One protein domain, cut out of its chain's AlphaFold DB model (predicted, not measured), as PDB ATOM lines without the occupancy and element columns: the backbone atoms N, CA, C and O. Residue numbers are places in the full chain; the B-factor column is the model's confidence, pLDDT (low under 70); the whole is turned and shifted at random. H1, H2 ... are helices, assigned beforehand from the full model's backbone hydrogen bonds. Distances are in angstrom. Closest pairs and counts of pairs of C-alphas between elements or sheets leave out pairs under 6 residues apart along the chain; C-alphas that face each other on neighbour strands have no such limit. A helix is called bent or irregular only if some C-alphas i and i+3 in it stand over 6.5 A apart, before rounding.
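This is residues 51 to 97 of the 214 residues of the protein "Receptor expression-enhancing protein" of Meloidogyne enterolobii (UniProt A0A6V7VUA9). Three helices run in three directions from one small junction: H1 and H2 make a corner at the tight link between them, and the long helix H3 begins beside that corner and leads away from it, so that residues 84 to 97, of which 84 to 96 belong to H3, stick out as a free arm. The three helix lines stand about perpendicular to one another, and the contacts between them are few and gathered where H3 begins. The printed part has 47 residues with three named helices, in the order H1, H2, H3, and no named strand; the class is all helix. The whole is only just loose, close to compact, with a radius of gyration of the C-alphas of 11.8 A, and its outline is flat, spanning 31 by 28 by 15 A.

H1 takes residues 51 to 62, from C-alpha 51 at (101.672, 46.456, 80.276), and is 17.5 A from first to last C-alpha. It is neither bent nor irregular, but only just: C-alphas 52 and 55 are 6.3 A apart. After a tight link of 2 residues comes H2, residues 65 to 75, with C-alpha 65 at (84.604, 36.596, 70.574) and a length of 14.9 A. H2 too is neither bent nor irregular, but only just: C-alphas 67 and 70 are 6.5 A apart. A tight link of 3 residues leads to H3, residues 79 to 96, the longest helix at 25.6 A, which ends with C-alpha 96 at (108.714, 39.075, 52.608).

H1 and H2 are close but not clearly touching; their closest C-alphas, those of Leu 61 and Phe 68, are 7.7 A apart. Their lines are about perpendicular, at 80 degrees. H1 and H3 touch, H1 with residues 57 to 61 alone and H3 with residues 79 to 80 alone. Their closest C-alphas are those of Leu 58 and Glu 80, 6.8 A apart, and their lines are about perpendicular at 81 degrees. H2 and H3 are close but not clearly touching, with the C-alphas of Glu 72 and Arg 79 the closest at 6.9 A, and they are about perpendicular at 83 degrees. In H3 every O i to N i+4 pair is within hydrogen-bond range; in H1 6 of 8 are, and in H2 4 of 7.

The C-alphas of Asp 52 and Gly 97 are the two farthest apart, at 32.0 A. Residues 84 to 97, of which 84 to 96 belong to H3, stand free; the body without them has 33 residues and spans 29 by 16 by 8 A. The printed part has no cut, and both links are tight. The mean pLDDT of the printed part is 76.5, and residues 51 to 57 are under 70.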
ATOM      1  N   ARG A  51     102.396  47.158  79.200       56.00
ATOM      2  CA  ARG A  51     101.672  46.456  80.276       56.00
ATOM      3  C   ARG A  51     100.275  47.008  80.519       56.00
ATOM      4  O   ARG A  51      99.374  46.208  80.746       56.00
ATOM      5  N   ASP A  52     100.085  48.316  80.410       59.44
ATOM      6  CA  ASP A  52      98.762  48.908  80.613       59.44
ATOM      7  C   ASP A  52      97.901  48.781  79.348       59.44
ATOM      8  O   ASP A  52      96.679  48.873  79.409       59.44
ATOM      9  N   LEU A  53      98.526  48.510  78.194       65.06
ATOM     10  CA  LEU A  53      97.843  48.260  76.922       65.06
ATOM     11  C   LEU A  53      97.145  46.892  76.901       65.06
ATOM     12  O   LEU A  53      96.130  46.705  76.229       65.06
ATOM     13  N   ARG A  54      97.685  45.936  77.661       64.94
ATOM     14  CA  ARG A  54      97.173  44.569  77.780       64.94
ATOM     15  C   ARG A  54      95.686  44.499  78.158       64.94
ATOM     16  O   ARG A  54      94.961  43.815  77.442       64.94
ATOM     17  N   PRO A  55      95.188  45.185  79.208       65.88
ATOM     18  CA  PRO A  55      93.765  45.144  79.551       65.88
ATOM     19  C   PRO A  55      92.858  45.718  78.452       65.88
ATOM     20  O   PRO A  55      91.801  45.156  78.195       65.88
ATOM     21  N   VAL A  56      93.274  46.775  77.747       68.12
ATOM     22  CA  VAL A  56      92.490  47.371  76.644       68.12
ATOM     23  C   VAL A  56      92.465  46.463  75.414       68.12
ATOM     24  O   VAL A  56      91.442  46.332  74.735       68.12
ATOM     25  N   LEU A  57      93.594  45.812  75.131       69.81
ATOM     26  CA  LEU A  57      93.691  44.821  74.071       69.81
ATOM     27  C   LEU A  57      92.794  43.618  74.373       69.81
ATOM     28  O   LEU A  57      92.055  43.196  73.489       69.81
ATOM     29  N   LEU A  58      92.821  43.112  75.609       71.94
ATOM     30  CA  LEU A  58      91.966  42.011  76.055       71.94
ATOM     31  C   LEU A  58      90.478  42.372  75.987       71.94
ATOM     32  O   LEU A  58      89.703  41.568  75.478       71.94
ATOM     33  N   GLU A  59      90.089  43.585  76.386       75.19
ATOM     34  CA  GLU A  59      88.717  44.102  76.229       75.19
ATOM     35  C   GLU A  59      88.284  44.087  74.751       75.19
ATOM     36  O   GLU A  59      87.211  43.600  74.389       75.19
ATOM     37  N   SER A  60      89.161  44.563  73.864       70.94
ATOM     38  CA  SER A  60      88.904  44.598  72.420       70.94
ATOM     39  C   SER A  60      88.871  43.202  71.789       70.94
ATOM     40  O   SER A  60      88.156  42.982  70.807       70.94
ATOM     41  N   LEU A  61      89.644  42.261  72.340       71.62
ATOM     42  CA  LEU A  61      89.668  40.856  71.935       71.62
ATOM     43  C   LEU A  61      88.389  40.136  72.362       71.62
ATOM     44  O   LEU A  61      87.788  39.448  71.542       71.62
ATOM     45  N   HIS A  62      87.947  40.346  73.605       70.44
ATOM     46  CA  HIS A  62      86.695  39.803  74.136       70.44
ATOM     47  C   HIS A  62      85.476  40.397  73.421       70.44
ATOM     48  O   HIS A  62      84.524  39.702  73.101       70.44
ATOM     49  N   SER A  63      85.510  41.668  73.025       77.50
ATOM     50  CA  SER A  63      84.444  42.221  72.179       77.50
ATOM     51  C   SER A  63      84.289  41.488  70.832       77.50
ATOM     52  O   SER A  63      83.244  41.622  70.191       77.50
ATOM     53  N   LYS A  64      85.309  40.751  70.371       77.50
ATOM     54  CA  LYS A  64      85.338  40.055  69.075       77.50
ATOM     55  C   LYS A  64      85.368  38.533  69.218       77.50
ATOM     56  O   LYS A  64      85.911  37.837  68.359       77.50
ATOM     57  N   ASP A  65      84.723  38.023  70.261       75.06
ATOM     58  CA  ASP A  65      84.604  36.596  70.574       75.06
ATOM     59  C   ASP A  65      84.261  35.719  69.359       75.06
ATOM     60  O   ASP A  65      84.879  34.679  69.157       75.06
ATOM     61  N   ALA A  66      83.345  36.162  68.492       78.75
ATOM     62  CA  ALA A  66      82.914  35.401  67.315       78.75
ATOM     63  C   ALA A  66      84.062  35.009  66.361       78.75
ATOM     64  O   ALA A  66      83.972  33.989  65.683       78.75
ATOM     65  N   PHE A  67      85.135  35.806  66.306       79.50
ATOM     66  CA  PHE A  67      86.304  35.521  65.471       79.50
ATOM     67  C   PHE A  67      87.344  34.660  66.196       79.50
ATOM     68  O   PHE A  67      87.967  33.795  65.582       79.50
ATOM     69  N   PHE A  68      87.533  34.882  67.498       78.25
ATOM     70  CA  PHE A  68      88.583  34.211  68.265       78.25
ATOM     71  C   PHE A  68      88.177  32.823  68.766       78.25
ATOM     72  O   PHE A  68      89.035  31.952  68.815       78.25
ATOM     73  N   ILE A  69      86.892  32.572  69.041       77.75
ATOM     74  CA  ILE A  69      86.380  31.258  69.470       77.75
ATOM     75  C   ILE A  69      86.770  30.111  68.510       77.75
ATOM     76  O   ILE A  69      87.296  29.104  68.988       77.75
ATOM     77  N   PRO A  70      86.561  30.206  67.179       83.50
ATOM     78  CA  PRO A  70      86.956  29.133  66.260       83.50
ATOM     79  C   PRO A  70      88.478  28.977  66.110       83.50
ATOM     80  O   PRO A  70      88.942  27.910  65.725       83.50
ATOM     81  N   LEU A  71      89.265  30.013  66.408       77.75
ATOM     82  CA  LEU A  71      90.730  29.938  66.403       77.75
ATOM     83  C   LEU A  71      91.270  29.319  67.700       77.75
ATOM     84  O   LEU A  71      92.211  28.527  67.665       77.75
ATOM     85  N   GLU A  72      90.655  29.657  68.830       81.19
ATOM     86  CA  GLU A  72      90.967  29.135  70.161       81.19
ATOM     87  C   GLU A  72      90.680  27.631  70.240       81.19
ATOM     88  O   GLU A  72      91.510  26.876  70.739       81.19
ATOM     89  N   SER A  73      89.569  27.166  69.657       82.56
ATOM     90  CA  SER A  73      89.212  25.739  69.659       82.56
ATOM     91  C   SER A  73      90.161  24.858  68.840       82.56
ATOM     92  O   SER A  73      90.296  23.671  69.130       82.56
ATOM     93  N   VAL A  74      90.830  25.426  67.832       85.19
ATOM     94  CA  VAL A  74      91.778  24.707  66.968       85.19
ATOM     95  C   VAL A  74      93.203  24.761  67.520       85.19
ATOM     96  O   VAL A  74      93.947  23.793  67.381       85.19
ATOM     97  N   THR A  75      93.599  25.882  68.131       81.50
ATOM     98  CA  THR A  75      94.991  26.116  68.560       81.50
ATOM     99  C   THR A  75      95.238  25.883  70.048       81.50
ATOM    100  O   THR A  75      96.370  25.589  70.420       81.50
ATOM    101  N   GLY A  76      94.214  25.994  70.901       79.62
ATOM    102  CA  GLY A  76      94.332  25.825  72.354       79.62
ATOM    103  C   GLY A  76      95.213  26.871  73.052       79.62
ATOM    104  O   GLY A  76      95.645  26.638  74.178       79.62
ATOM    105  N   LEU A  77      95.523  27.986  72.383       81.75
ATOM    106  CA  LEU A  77      96.362  29.067  72.905       81.75
ATOM    107  C   LEU A  77      95.514  30.204  73.480       81.75
ATOM    108  O   LEU A  77      94.420  30.483  72.988       81.75
ATOM    109  N   ASP A  78      96.067  30.917  74.466       80.81
ATOM    110  CA  ASP A  78      95.432  32.114  75.015       80.81
ATOM    111  C   ASP A  78      95.253  33.181  73.923       80.81
ATOM    112  O   ASP A  78      96.140  33.435  73.099       80.81
ATOM    113  N   ARG A  79      94.107  33.869  73.940       77.44
ATOM    114  CA  ARG A  79      93.712  34.847  72.906       77.44
ATOM    115  C   ARG A  79      94.738  35.969  72.722       77.44
ATOM    116  O   ARG A  79      94.992  36.395  71.597       77.44
ATOM    117  N   GLU A  80      95.369  36.407  73.815       78.62
ATOM    118  CA  GLU A  80      96.460  37.392  73.795       78.62
ATOM    119  C   GLU A  80      97.636  36.910  72.926       78.62
ATOM    120  O   GLU A  80      98.167  37.667  72.110       78.62
ATOM    121  N   GLN A  81      98.011  35.634  73.045       79.50
ATOM    122  CA  GLN A  81      99.118  35.054  72.287       79.50
ATOM    123  C   GLN A  81      98.768  34.920  70.806       79.50
ATOM    124  O   GLN A  81      99.596  35.248  69.958       79.50
ATOM    125  N   ILE A  82      97.534  34.517  70.485       83.25
ATOM    126  CA  ILE A  82      97.041  34.446  69.101       83.25
ATOM    127  C   ILE A  82      97.140  35.820  68.426       83.25
ATOM    128  O   ILE A  82      97.582  35.914  67.279       83.25
ATOM    129  N   PHE A  83      96.793  36.893  69.138       81.75
ATOM    130  CA  PHE A  83      96.922  38.251  68.614       81.75
ATOM    131  C   PHE A  83      98.382  38.630  68.335       81.75
ATOM    132  O   PHE A  83      98.676  39.127  67.248       81.75
ATOM    133  N   TYR A  84      99.311  38.360  69.259       78.50
ATOM    134  CA  TYR A  84     100.731  38.658  69.029       78.50
ATOM    135  C   TYR A  84     101.345  37.814  67.918       78.50
ATOM    136  O   TYR A  84     102.129  38.337  67.130       78.50
ATOM    137  N   ILE A  85     100.976  36.536  67.817       84.00
ATOM    138  CA  ILE A  85     101.438  35.647  66.748       84.00
ATOM    139  C   ILE A  85     100.891  36.130  65.403       84.00
ATOM    140  O   ILE A  85     101.655  36.273  64.454       84.00
ATOM    141  N   GLY A  86      99.601  36.468  65.323       84.44
ATOM    142  CA  GLY A  86      98.998  37.038  64.117       84.44
ATOM    143  C   GLY A  86      99.646  38.364  63.716       84.44
ATOM    144  O   GLY A  86      99.956  38.576  62.545       84.44
ATOM    145  N   PHE A  87      99.930  39.230  64.687       82.31
ATOM    146  CA  PHE A  87     100.621  40.495  64.459       82.31
ATOM    147  C   PHE A  87     102.074  40.293  63.998       82.31
ATOM    148  O   PHE A  87     102.523  40.959  63.066       82.31
ATOM    149  N   ALA A  88     102.796  39.332  64.580       80.38
ATOM    150  CA  ALA A  88     104.155  38.977  64.177       80.38
ATOM    151  C   ALA A  88     104.199  38.352  62.774       80.38
ATOM    152  O   ALA A  88     105.061  38.712  61.976       80.38
ATOM    153  N   ILE A  89     103.249  37.472  62.440       84.94
ATOM    154  CA  ILE A  89     103.091  36.906  61.093       84.94
ATOM    155  C   ILE A  89     102.755  38.010  60.091       84.94
ATOM    156  O   ILE A  89     103.303  38.024  58.991       84.94
ATOM    157  N   MET A  90     101.906  38.966  60.470       81.31
ATOM    158  CA  MET A  90     101.600  40.125  59.637       81.31
ATOM    159  C   MET A  90     102.860  40.960  59.384       81.31
ATOM    160  O   MET A  90     103.164  41.244  58.231       81.31
ATOM    161  N   ILE A  91     103.656  41.271  60.412       78.69
ATOM    162  CA  ILE A  91     104.949  41.961  60.243       78.69
ATOM    163  C   ILE A  91     105.895  41.160  59.340       78.69
ATOM    164  O   ILE A  91     106.516  41.733  58.449       78.69
ATOM    165  N   LEU A  92     105.986  39.844  59.530       80.94
ATOM    166  CA  LEU A  92     106.825  38.974  58.708       80.94
ATOM    167  C   LEU A  92     106.376  38.976  57.237       80.94
ATOM    168  O   LEU A  92     107.209  39.041  56.334       80.94
ATOM    169  N   TYR A  93     105.065  38.984  56.990       80.19
ATOM    170  CA  TYR A  93     104.497  39.129  55.651       80.19
ATOM    171  C   TYR A  93     104.810  40.500  55.036       80.19
ATOM    172  O   TYR A  93     105.084  40.577  53.843       80.19
ATOM    173  N   LEU A  94     104.852  41.573  55.833       74.44
ATOM    174  CA  LEU A  94     105.292  42.890  55.359       74.44
ATOM    175  C   LEU A  94     106.789  42.940  54.993       74.44
ATOM    176  O   LEU A  94     107.186  43.818  54.232       74.44
ATOM    177  N   ILE A  95     107.617  42.025  55.507       71.25
ATOM    178  CA  ILE A  95     109.051  41.941  55.173       71.25
ATOM    179  C   ILE A  95     109.280  41.116  53.897       71.25
ATOM    180  O   ILE A  95     110.156  41.449  53.106       71.25
ATOM    181  N   LEU A  96     108.504  40.045  53.695       70.50
ATOM    182  CA  LEU A  96     108.714  39.075  52.608       70.50
ATOM    183  C   LEU A  96     107.754  39.245  51.416       70.50
ATOM    184  O   LEU A  96     107.977  38.673  50.350       70.50
ATOM    185  N   GLY A  97     106.652  39.975  51.591       75.19
ATOM    186  CA  GLY A  97     105.549  40.035  50.637       75.19
ATOM    187  C   GLY A  97     105.735  41.075  49.534       75.19
ATOM    188  O   GLY A  97     105.917  42.261  49.794       75.19
TER     189      GLY A  97